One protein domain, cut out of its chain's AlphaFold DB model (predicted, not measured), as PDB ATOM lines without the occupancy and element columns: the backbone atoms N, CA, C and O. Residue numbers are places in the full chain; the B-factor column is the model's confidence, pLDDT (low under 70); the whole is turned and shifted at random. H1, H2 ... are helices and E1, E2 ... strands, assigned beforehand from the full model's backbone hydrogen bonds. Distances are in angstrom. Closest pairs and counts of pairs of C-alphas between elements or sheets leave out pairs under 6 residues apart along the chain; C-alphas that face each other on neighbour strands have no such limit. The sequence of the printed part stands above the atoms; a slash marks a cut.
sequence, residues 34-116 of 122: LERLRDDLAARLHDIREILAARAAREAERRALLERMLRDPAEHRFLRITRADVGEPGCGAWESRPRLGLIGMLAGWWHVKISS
ATOM      1  N   LEU A  34     106.561 139.596 162.460       91.88
ATOM      2  CA  LEU A  34     106.738 139.386 161.020       91.88
ATOM      3  C   LEU A  34     105.696 140.125 160.182       91.88
ATOM      4  O   LEU A  34     106.046 140.703 159.155       91.88
ATOM      5  N   GLU A  35     104.430 140.109 160.594       95.00
ATOM      6  CA  GLU A  35     103.359 140.802 159.876       95.00
ATOM      7  C   GLU A  35     103.558 142.317 159.888       95.00
ATOM      8  O   GLU A  35     103.492 142.933 158.827       95.00
ATOM      9  N   ARG A  36     103.908 142.900 161.042       91.38
ATOM     10  CA  ARG A  36     104.245 144.331 161.132       91.38
ATOM     11  C   ARG A  36     105.419 144.684 160.228       91.38
ATOM     12  O   ARG A  36     105.315 145.598 159.418       91.38
ATOM     13  N   LEU A  37     106.500 143.907 160.301       89.00
ATOM     14  CA  LEU A  37     107.675 144.146 159.471       89.00
ATOM     15  C   LEU A  37     107.355 144.025 157.973       89.00
ATOM     16  O   LEU A  37     107.828 144.823 157.164       89.00
ATOM     17  N   ARG A  38     106.554 143.028 157.586       90.38
ATOM     18  CA  ARG A  38     106.088 142.861 156.205       90.38
ATOM     19  C   ARG A  38     105.311 144.091 155.749       90.38
ATOM     20  O   ARG A  38     105.560 144.568 154.644       90.38
ATOM     21  N   ASP A  39     104.379 144.569 156.563       94.44
ATOM     22  CA  ASP A  39     103.503 145.680 156.206       94.44
ATOM     23  C   ASP A  39     104.297 146.996 156.111       94.44
ATOM     24  O   ASP A  39     104.134 147.736 155.139       94.44
ATOM     25  N   ASP A  40     105.259 147.220 157.012       90.31
ATOM     26  CA  ASP A  40     106.190 148.352 156.950       90.31
ATOM     27  C   ASP A  40     107.058 148.313 155.683       90.31
ATOM     28  O   ASP A  40     107.225 149.321 154.990       90.31
ATOM     29  N   LEU A  41     107.598 147.141 155.331       89.94
ATOM     30  CA  LEU A  41     108.364 146.961 154.094       89.94
ATOM     31  C   LEU A  41     107.490 147.161 152.852       89.94
ATOM     32  O   LEU A  41     107.943 147.758 151.872       89.94
ATOM     33  N   ALA A  42     106.245 146.681 152.874       92.88
ATOM     34  CA  ALA A  42     105.299 146.859 151.782       92.88
ATOM     35  C   ALA A  42     104.961 148.342 151.571       92.88
ATOM     36  O   ALA A  42     104.970 148.797 150.423       92.88
ATOM     37  N   ALA A  43     104.749 149.098 152.653       91.31
ATOM     38  CA  ALA A  43     104.534 150.541 152.614       91.31
ATOM     39  C   ALA A  43     105.757 151.279 152.042       91.31
ATOM     40  O   ALA A  43     105.636 151.983 151.043       91.31
ATOM     41  N   ARG A  44     106.966 151.014 152.563       88.12
ATOM     42  CA  ARG A  44     108.213 151.624 152.050       88.12
ATOM     43  C   ARG A  44     108.428 151.333 150.558       88.12
ATOM     44  O   ARG A  44     108.814 152.216 149.791       88.12
ATOM     45  N   LEU A  45     108.173 150.098 150.119       89.94
ATOM     46  CA  LEU A  45     108.268 149.726 148.703       89.94
ATOM     47  C   LEU A  45     107.230 150.447 147.840       89.94
ATOM     48  O   LEU A  45     107.533 150.778 146.690       89.94
ATOM     49  N   HIS A  46     106.020 150.652 148.357       92.81
ATOM     50  CA  HIS A  46     104.980 151.404 147.668       92.81
ATOM     51  C   HIS A  46     105.402 152.865 147.470       92.81
ATOM     52  O   HIS A  46     105.457 153.313 146.324       92.81
ATOM     53  N   ASP A  47     105.844 153.541 148.531       89.06
ATOM     54  CA  ASP A  47     106.296 154.938 148.484       89.06
ATOM     55  C   ASP A  47     107.439 155.136 147.477       89.06
ATOM     56  O   ASP A  47     107.412 156.031 146.626       89.06
ATOM     57  N   ILE A  48     108.442 154.250 147.505       87.44
ATOM     58  CA  ILE A  48     109.563 154.293 146.558       87.44
ATOM     59  C   ILE A  48     109.061 154.133 145.117       87.44
ATOM     60  O   ILE A  48     109.527 154.839 144.216       87.44
ATOM     61  N   ARG A  49     108.114 153.219 144.871       89.81
ATOM     62  CA  ARG A  49     107.533 153.021 143.533       89.81
ATOM     63  C   ARG A  49     106.791 154.262 143.058       89.81
ATOM     64  O   ARG A  49     106.970 154.631 141.898       89.81
ATOM     65  N   GLU A  50     106.021 154.918 143.921       94.31
ATOM     66  CA  GLU A  50     105.321 156.157 143.572       94.31
ATOM     67  C   GLU A  50     106.298 157.283 143.219       94.31
ATOM     68  O   GLU A  50     106.159 157.927 142.175       94.31
ATOM     69  N   ILE A  51     107.353 157.469 144.019       89.12
ATOM     70  CA  ILE A  51     108.395 158.473 143.759       89.12
ATOM     71  C   ILE A  51     109.075 158.215 142.407       89.12
ATOM     72  O   ILE A  51     109.267 159.144 141.608       89.12
ATOM     73  N   LEU A  52     109.432 156.958 142.127       88.56
ATOM     74  CA  LEU A  52     110.059 156.567 140.864       88.56
ATOM     75  C   LEU A  52     109.109 156.745 139.675       88.56
ATOM     76  O   LEU A  52     109.542 157.235 138.631       88.56
ATOM     77  N   ALA A  53     107.830 156.402 139.828       90.81
ATOM     78  CA  ALA A  53     106.817 156.585 138.793       90.81
ATOM     79  C   ALA A  53     106.603 158.072 138.475       90.81
ATOM     80  O   ALA A  53     106.656 158.468 137.309       90.81
ATOM     81  N   ALA A  54     106.464 158.916 139.500       92.25
ATOM     82  CA  ALA A  54     106.320 160.360 139.337       92.25
ATOM     83  C   ALA A  54     107.547 160.986 138.657       92.25
ATOM     84  O   ALA A  54     107.424 161.871 137.807       92.25
ATOM     85  N   ARG A  55     108.754 160.517 139.000       91.81
ATOM     86  CA  ARG A  55     109.985 160.936 138.321       91.81
ATOM     87  C   ARG A  55     109.990 160.509 136.853       91.81
ATOM     88  O   ARG A  55     110.261 161.346 135.996       91.81
ATOM     89  N   ALA A  56     109.673 159.250 136.564       90.62
ATOM     90  CA  ALA A  56     109.647 158.729 135.200       90.62
ATOM     91  C   ALA A  56     108.629 159.468 134.318       90.62
ATOM     92  O   ALA A  56     108.937 159.769 133.164       90.62
ATOM     93  N   ALA A  57     107.463 159.818 134.871       95.19
ATOM     94  CA  ALA A  57     106.449 160.616 134.187       95.19
ATOM     95  C   ALA A  57     106.987 162.003 133.798       95.19
ATOM     96  O   ALA A  57     106.953 162.367 132.622       95.19
ATOM     97  N   ARG A  58     107.595 162.731 134.747       94.31
ATOM     98  CA  ARG A  58     108.222 164.037 134.471       94.31
ATOM     99  C   ARG A  58     109.316 163.940 133.410       94.31
ATOM    100  O   ARG A  58     109.369 164.763 132.501       94.31
ATOM    101  N   GLU A  59     110.183 162.933 133.495       95.31
ATOM    102  CA  GLU A  59     111.235 162.730 132.494       95.31
ATOM    103  C   GLU A  59     110.651 162.417 131.104       95.31
ATOM    104  O   GLU A  59     111.172 162.892 130.096       95.31
ATOM    105  N   ALA A  60     109.561 161.645 131.023       95.94
ATOM    106  CA  ALA A  60     108.876 161.347 129.765       95.94
ATOM    107  C   ALA A  60     108.244 162.602 129.139       95.94
ATOM    108  O   ALA A  60     108.418 162.845 127.944       95.94
ATOM    109  N   GLU A  61     107.593 163.445 129.942       96.94
ATOM    110  CA  GLU A  61     107.058 164.736 129.491       96.94
ATOM    111  C   GLU A  61     108.161 165.650 128.947       96.94
ATOM    112  O   GLU A  61     107.998 166.279 127.896       96.94
ATOM    113  N   ARG A  62     109.313 165.695 129.628       96.69
ATOM    114  CA  ARG A  62     110.477 166.481 129.201       96.69
ATOM    115  C   ARG A  62     111.103 165.941 127.918       96.69
ATOM    116  O   ARG A  62     111.466 166.747 127.063       96.69
ATOM    117  N   ARG A  63     111.178 164.617 127.736       96.50
ATOM    118  CA  ARG A  63     111.616 163.994 126.469       96.50
ATOM    119  C   ARG A  63     110.675 164.358 125.323       96.50
ATOM    120  O   ARG A  63     111.135 164.823 124.286       96.50
ATOM    121  N   ALA A  64     109.364 164.266 125.543       97.56
ATOM    122  CA  ALA A  64     108.377 164.664 124.543       97.56
ATOM    123  C   ALA A  64     108.467 166.166 124.202       97.56
ATOM    124  O   ALA A  64     108.322 166.556 123.044       97.56
ATOM    125  N   LEU A  65     108.729 167.025 125.193       97.19
ATOM    126  CA  LEU A  65     108.964 168.453 124.970       97.19
ATOM    127  C   LEU A  65     110.244 168.707 124.163       97.19
ATOM    128  O   LEU A  65     110.237 169.542 123.260       97.19
ATOM    129  N   LEU A  66     111.320 167.973 124.450       96.44
ATOM    130  CA  LEU A  66     112.568 168.037 123.693       96.44
ATOM    131  C   LEU A  66     112.355 167.641 122.229       96.44
ATOM    132  O   LEU A  66     112.804 168.357 121.339       96.44
ATOM    133  N   GLU A  67     111.634 166.553 121.970       97.00
ATOM    134  CA  GLU A  67     111.301 166.122 120.608       97.00
ATOM    135  C   GLU A  67     110.505 167.187 119.843       97.00
ATOM    136  O   GLU A  67     110.801 167.464 118.677       97.00
ATOM    137  N   ARG A  68     109.531 167.836 120.499       97.44
ATOM    138  CA  ARG A  68     108.781 168.952 119.902       97.44
ATOM    139  C   ARG A  68     109.676 170.153 119.610       97.44
ATOM    140  O   ARG A  68     109.605 170.684 118.508       97.44
ATOM    141  N   MET A  69     110.551 170.529 120.539       96.12
ATOM    142  CA  MET A  69     111.509 171.623 120.348       96.12
ATOM    143  C   MET A  69     112.514 171.333 119.225       96.12
ATOM    144  O   MET A  69     112.892 172.243 118.494       96.12
ATOM    145  N   LEU A  70     112.966 170.084 119.073       94.44
ATOM    146  CA  LEU A  70     113.861 169.687 117.981       94.44
ATOM    147  C   LEU A  70     113.163 169.744 116.619       94.44
ATOM    148  O   LEU A  70     113.808 170.082 115.627       94.44
ATOM    149  N   ARG A  71     111.864 169.421 116.570       96.19
ATOM    150  CA  ARG A  71     111.045 169.518 115.355       96.19
ATOM    151  C   ARG A  71     110.754 170.968 114.980       96.19
ATOM    152  O   ARG A  71     110.879 171.318 113.812       96.19
ATOM    153  N   ASP A  72     110.366 171.776 115.960       93.94
ATOM    154  CA  ASP A  72     110.028 173.182 115.773       93.94
ATOM    155  C   ASP A  72     110.618 174.055 116.896       93.94
ATOM    156  O   ASP A  72     109.976 174.306 117.924       93.94
ATOM    157  N   PRO A  73     111.857 174.538 116.719       92.62
ATOM    158  CA  PRO A  73     112.491 175.399 117.707       92.62
ATOM    159  C   PRO A  73     111.871 176.802 117.768       92.62
ATOM    160  O   PRO A  73     112.057 177.484 118.780       92.62
ATOM    161  N   ALA A  74     111.148 177.241 116.729       91.75
ATOM    162  CA  ALA A  74     110.566 178.581 116.643       91.75
ATOM    163  C   ALA A  74     109.311 178.741 117.508       91.75
ATOM    164  O   ALA A  74     109.061 179.828 118.038       91.75
ATOM    165  N   GLU A  75     108.575 177.651 117.715       93.44
ATOM    166  CA  GLU A  75     107.471 177.575 118.680       93.44
ATOM    167  C   GLU A  75     107.968 177.450 120.133       93.44
ATOM    168  O   GLU A  75     107.264 177.785 121.082       93.44
ATOM    169  N   HIS A  76     109.224 177.036 120.328       93.12
ATOM    170  CA  HIS A  76     109.821 176.759 121.639       93.12
ATOM    171  C   HIS A  76     110.957 177.748 121.955       93.12
ATOM    172  O   HIS A  76     112.079 177.363 122.290       93.12
ATOM    173  N   ARG A  77     110.678 179.046 121.805       91.50
ATOM    174  CA  ARG A  77     111.663 180.143 121.887       91.50
ATOM    175  C   ARG A  77     112.329 180.212 123.256       91.50
ATOM    176  O   ARG A  77     111.645 180.239 124.273       91.50
ATOM    177  N   PHE A  78     113.662 180.284 123.273       91.81
ATOM    178  CA  PHE A  78     114.477 180.369 124.497       91.81
ATOM    179  C   PHE A  78     114.290 179.204 125.478       91.81
ATOM    180  O   PHE A  78     114.792 179.251 126.602       91.81
ATOM    181  N   LEU A  79     113.599 178.139 125.063       95.44
ATOM    182  CA  LEU A  79     113.425 176.961 125.887       95.44
ATOM    183  C   LEU A  79     114.775 176.276 126.077       95.44
ATOM    184  O   LEU A  79     115.522 176.058 125.121       95.44
ATOM    185  N   ARG A  80     115.063 175.915 127.326       94.88
ATOM    186  CA  ARG A  80     116.249 175.164 127.717       94.88
ATOM    187  C   ARG A  80     115.830 173.886 128.431       94.88
ATOM    188  O   ARG A  80     115.094 173.941 129.410       94.88
ATOM    189  N   ILE A  81     116.334 172.754 127.956       95.31
ATOM    190  CA  ILE A  81     116.114 171.430 128.545       95.31
ATOM    191  C   ILE A  81     117.482 170.841 128.860       95.31
ATOM    192  O   ILE A  81     118.350 170.798 127.994       95.31
ATOM    193  N   THR A  82     117.705 170.420 130.096       93.31
ATOM    194  CA  THR A  82     118.963 169.798 130.521       93.31
ATOM    195  C   THR A  82     118.920 168.282 130.345       93.31
ATOM    196  O   THR A  82     117.850 167.679 130.272       93.31
ATOM    197  N   ARG A  83     120.089 167.634 130.325       91.44
ATOM    198  CA  ARG A  83     120.181 166.163 130.366       91.44
ATOM    199  C   ARG A  83     119.493 165.574 131.601       91.44
ATOM    200  O   ARG A  83     118.796 164.570 131.488       91.44
ATOM    201  N   ALA A  84     119.607 166.248 132.746       89.88
ATOM    202  CA  ALA A  84     118.944 165.839 133.980       89.88
ATOM    203  C   ALA A  84     117.410 165.866 133.862       89.88
ATOM    204  O   ALA A  84     116.757 164.952 134.361       89.88
ATOM    205  N   ASP A  85     116.842 166.849 133.151       91.44
ATOM    206  CA  ASP A  85     115.387 166.945 132.938       91.44
ATOM    207  C   ASP A  85     114.826 165.736 132.175       91.44
ATOM    208  O   ASP A  85     113.679 165.352 132.386       91.44
ATOM    209  N   VAL A  86     115.628 165.123 131.298       92.69
ATOM    210  CA  VAL A  86     115.254 163.939 130.502       92.69
ATOM    211  C   VAL A  86     115.795 162.627 131.083       92.69
ATOM    212  O   VAL A  86     115.733 161.587 130.425       92.69
ATOM    213  N   GLY A  87     116.332 162.648 132.305       89.19
ATOM    214  CA  GLY A  87     116.882 161.465 132.973       89.19
ATOM    215  C   GLY A  87     118.173 160.918 132.347       89.19
ATOM    216  O   GLY A  87     118.531 159.767 132.597       89.19
ATOM    217  N   GLU A  88     118.871 161.706 131.525       87.62
ATOM    218  CA  GLU A  88     120.171 161.333 130.970       87.62
ATOM    219  C   GLU A  88     121.315 161.722 131.922       87.62
ATOM    220  O   GLU A  88     121.298 162.812 132.503       87.62
ATOM    221  N   PRO A  89     122.341 160.865 132.082       82.62
ATOM    222  CA  PRO A  89     123.510 161.198 132.884       82.62
ATOM    223  C   PRO A  89     124.395 162.250 132.196       82.62
ATOM    224  O   PRO A  89     124.421 162.380 130.969       82.62
ATOM    225  N   GLY A  90     125.191 162.954 133.001       80.88
ATOM    226  CA  GLY A  90     126.193 163.913 132.533       80.88
ATOM    227  C   GLY A  90     125.692 165.354 132.434       80.88
ATOM    228  O   GLY A  90     124.549 165.676 132.757       80.88
ATOM    229  N   CYS A  91     126.583 166.244 131.998       83.88
ATOM    230  CA  CYS A  91     126.279 167.662 131.849       83.88
ATOM    231  C   CYS A  91     125.908 167.988 130.403       83.88
ATOM    232  O   CYS A  91     126.485 167.460 129.452       83.88
ATOM    233  N   GLY A  92     124.946 168.884 130.235       89.56
ATOM    234  CA  GLY A  92     124.552 169.369 128.924       89.56
ATOM    235  C   GLY A  92     123.113 169.840 128.885       89.56
ATOM    236  O   GLY A  92     122.308 169.508 129.760       89.56
ATOM    237  N   ALA A  93     122.804 170.638 127.872       93.75
ATOM    238  CA  ALA A  93     121.468 171.148 127.634       93.75
ATOM    239  C   ALA A  93     121.211 171.367 126.143       93.75
ATOM    240  O   ALA A  93     122.115 171.707 125.380       93.75
ATOM    241  N   TRP A  94     119.953 171.222 125.758       94.50
ATOM    242  CA  TRP A  94     119.409 171.701 124.500       94.50
ATOM    243  C   TRP A  94     118.780 173.062 124.746       94.50
ATOM    244  O   TRP A  94     118.012 173.226 125.692       94.50
ATOM    245  N   GLU A  95     119.117 174.037 123.915       95.12
ATOM    246  CA  GLU A  95     118.601 175.392 124.048       95.12
ATOM    247  C   GLU A  95     118.179 175.943 122.690       95.12
ATOM    248  O   GLU A  95     118.987 175.977 121.758       95.12
ATOM    249  N   SER A  96     116.928 176.384 122.577       94.75
ATOM    250  CA  SER A  96     116.439 177.076 121.386       94.75
ATOM    251  C   SER A  96     116.928 178.522 121.379       94.75
ATOM    252  O   SER A  96     116.675 179.278 122.319       94.75
ATOM    253  N   ARG A  97     117.638 178.924 120.321       92.00
ATOM    254  CA  ARG A  97     118.163 180.289 120.169       92.00
ATOM    255  C   ARG A  97     117.879 180.874 118.788       92.00
ATOM    256  O   ARG A  97     117.820 180.124 117.811       92.00
ATOM    257  N   PRO A  98     117.746 182.207 118.686       93.25
ATOM    258  CA  PRO A  98     117.618 182.860 117.398       93.25
ATOM    259  C   PRO A  98     118.961 182.840 116.661       93.25
ATOM    260  O   PRO A  98     120.024 183.110 117.233       93.25
ATOM    261  N   ARG A  99     118.922 182.541 115.364       88.25
ATOM    262  CA  ARG A  99     120.080 182.674 114.475       88.25
ATOM    263  C   ARG A  99     120.357 184.162 114.254       88.25
ATOM    264  O   ARG A  99     119.431 184.938 114.094       88.25
ATOM    265  N   LEU A 100     121.620 184.586 114.205       86.62
ATOM    266  CA  LEU A 100     121.976 185.988 113.903       86.62
ATOM    267  C   LEU A 100     121.345 187.036 114.859       86.62
ATOM    268  O   LEU A 100     121.097 188.174 114.467       86.62
ATOM    269  N   GLY A 101     121.081 186.668 116.119       86.50
ATOM    270  CA  GLY A 101     120.591 187.600 117.141       86.50
ATOM    271  C   GLY A 101     119.188 188.146 116.849       86.50
ATOM    272  O   GLY A 101     118.270 187.384 116.548       86.50
ATOM    273  N   LEU A 102     119.010 189.468 116.958       86.56
ATOM    274  CA  LEU A 102     117.701 190.126 116.832       86.56
ATOM    275  C   LEU A 102     117.049 189.900 115.455       86.56
ATOM    276  O   LEU A 102     115.833 189.757 115.370       86.56
ATOM    277  N   ILE A 103     117.854 189.800 114.392       88.81
ATOM    278  CA  ILE A 103     117.358 189.585 113.026       88.81
ATOM    279  C   ILE A 103     116.657 188.230 112.915       88.81
ATOM    280  O   ILE A 103     115.526 188.171 112.443       88.81
ATOM    281  N   GLY A 104     117.273 187.141 113.385       86.75
ATOM    282  CA  GLY A 104     116.605 185.838 113.334       86.75
ATOM    283  C   GLY A 104     115.437 185.726 114.299       86.75
ATOM    284  O   GLY A 104     114.526 184.953 114.030       86.75
ATOM    285  N   MET A 105     115.397 186.526 115.368       87.81
ATOM    286  CA  MET A 105     114.205 186.603 116.214       87.81
ATOM    287  C   MET A 105     113.005 187.162 115.437       87.81
ATOM    288  O   MET A 105     111.916 186.602 115.528       87.81
ATOM    289  N   LEU A 106     113.216 188.217 114.640       86.75
ATOM    290  CA  LEU A 106     112.175 188.830 113.805       86.75
ATOM    291  C   LEU A 106     111.822 187.978 112.578       86.75
ATOM    292  O   LEU A 106     110.662 187.919 112.186       86.75
ATOM    293  N   ALA A 107     112.805 187.293 111.993       86.88
ATOM    294  CA  ALA A 107     112.618 186.448 110.816       86.88
ATOM    295  C   ALA A 107     112.148 185.014 111.141       86.88
ATOM    296  O   ALA A 107     111.981 184.202 110.232       86.88
ATOM    297  N   GLY A 108     111.965 184.671 112.423       87.81
ATOM    298  CA  GLY A 108     111.568 183.323 112.844       87.81
ATOM    299  C   GLY A 108     112.649 182.258 112.619       87.81
ATOM    300  O   GLY A 108     112.351 181.071 112.518       87.81
ATOM    301  N   TRP A 109     113.920 182.650 112.540       92.62
ATOM    302  CA  TRP A 109     115.036 181.736 112.319       92.62
ATOM    303  C   TRP A 109     115.584 181.223 113.646       92.62
ATOM    304  O   TRP A 109     116.429 181.865 114.273       92.62
ATOM    305  N   TRP A 110     115.138 180.037 114.048       93.88
ATOM    306  CA  TRP A 110     115.532 179.400 115.304       93.88
ATOM    307  C   TRP A 110     116.361 178.141 115.062       93.88
ATOM    308  O   TRP A 110     116.226 177.465 114.044       93.88
ATOM    309  N   HIS A 111     117.254 177.834 115.998       93.00
ATOM    310  CA  HIS A 111     118.002 176.580 116.006       93.00
ATOM    311  C   HIS A 111     118.126 176.017 117.421       93.00
ATOM    312  O   HIS A 111     118.065 176.759 118.402       93.00
ATOM    313  N   VAL A 112     118.342 174.708 117.532       95.25
ATOM    314  CA  VAL A 112     118.677 174.084 118.812       95.25
ATOM    315  C   VAL A 112     120.189 174.010 118.948       95.25
ATOM    316  O   VAL A 112     120.877 173.374 118.148       95.25
ATOM    317  N   LYS A 113     120.716 174.657 119.984       91.81
ATOM    318  CA  LYS A 113     122.108 174.533 120.401       91.81
ATOM    319  C   LYS A 113     122.218 173.424 121.440       91.81
ATOM    320  O   LYS A 113     121.559 173.479 122.473       91.81
ATOM    321  N   ILE A 114     123.090 172.452 121.186       91.81
ATOM    322  CA  ILE A 114     123.413 171.382 122.132       91.81
ATOM    323  C   ILE A 114     124.705 171.761 122.849       91.81
ATOM    324  O   ILE A 114     125.740 171.961 122.213       91.81
ATOM    325  N   SER A 115     124.657 171.878 124.171       85.94
ATOM    326  CA  SER A 115     125.849 171.976 125.006       85.94
ATOM    327  C   SER A 115     126.175 170.604 125.591       85.94
ATOM    328  O   SER A 115     125.315 169.917 126.135       85.94
ATOM    329  N   SER A 116     127.434 170.196 125.463       75.31
ATOM    330  CA  SER A 116     127.996 168.986 126.077       75.31
ATOM    331  C   SER A 116     128.991 169.304 127.199       75.31
ATOM    332  O   SER A 116     129.562 168.397 127.796       75.31
TER     333      SER A 116
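AT A GLANCE: This is residues 34 to 116 of the 122 residues of an uncharacterized protein of Conexibacter arvalis (UniProt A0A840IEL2). What shape do these atoms make? One long helix, H1, makes the length of the model, and a small sheet of three short strands, E1, E2 and E3, packs on its last part, residues 62 to 71, as a head. The first part of H1, residues 34 to 54, sticks out as a free arm, and the short helix H2 lies at the end of the head far from that arm. What is it made of? The printed part has 83 residues, with named elements in the order H1, E1, E2, H2, E3; the sheet's order is E1, E2, E3, antiparallel throughout, and the class is mixed, helices and strands. How large is it? It is extended, with a radius of gyration of the C-alphas of 19.7 A, and spans 70 by 22 by 16 A.

IN THESE COORDINATES: Where does the first element run? H1, residues 34 to 71, begins with C-alpha 34 at (106.738, 139.386, 161.020), ends with C-alpha 71 at (111.045, 169.518, 115.355) and is 54.9 A long. What follows it? E1 is residues 80 to 82, 6.6 A long, and E2 is residues 93 to 98, 16.0 A long. H2 is residues 102 to 106, 6.4 A long, and E3, residues 110 to 115 and 16.0 A long, ends with C-alpha 115 at (125.849, 171.976, 125.006).

HOW THE PARTS SIT: How does H1 stand to the sheet? H1 is on the sheet at a height over the sheet of 12.7 A, slantwise to the strands, at 43 degrees to E1 on the local plane. It lies over E1 and only just over E2, on which 3 of its C-alphas fall; its closest C-alphas to E1 are those of Leu 66 and Ile 81, 6.9 A apart. How do the strands pair? E1 and E2 are a hairpin, antiparallel at 165 degrees, with N 94 and O 81 at 2.8 A, within hydrogen-bond range. E2 and E3 are antiparallel at 150 degrees, with N 113 and O 95 at 2.8 A, also within range. Where is H2? It only grazes the sheet, with residues 104 to 106, and is apart from H1. Are the helix backbones complete? In H1 and H2 every O i to N i+4 pair is within hydrogen-bond range.

THE WHOLE: How far does it reach? The two C-alphas farthest apart are those of Leu 34 and Ile 103, 70.3 A. How is it linked? The printed part has no cut; the links from E2 to H2 and from H2 to E3 are tight, and those from H1 to E1 and from E1 to E2 are short. Is confidence low anywhere? The mean pLDDT of the printed part is 91.5, and no printed residue is under 70.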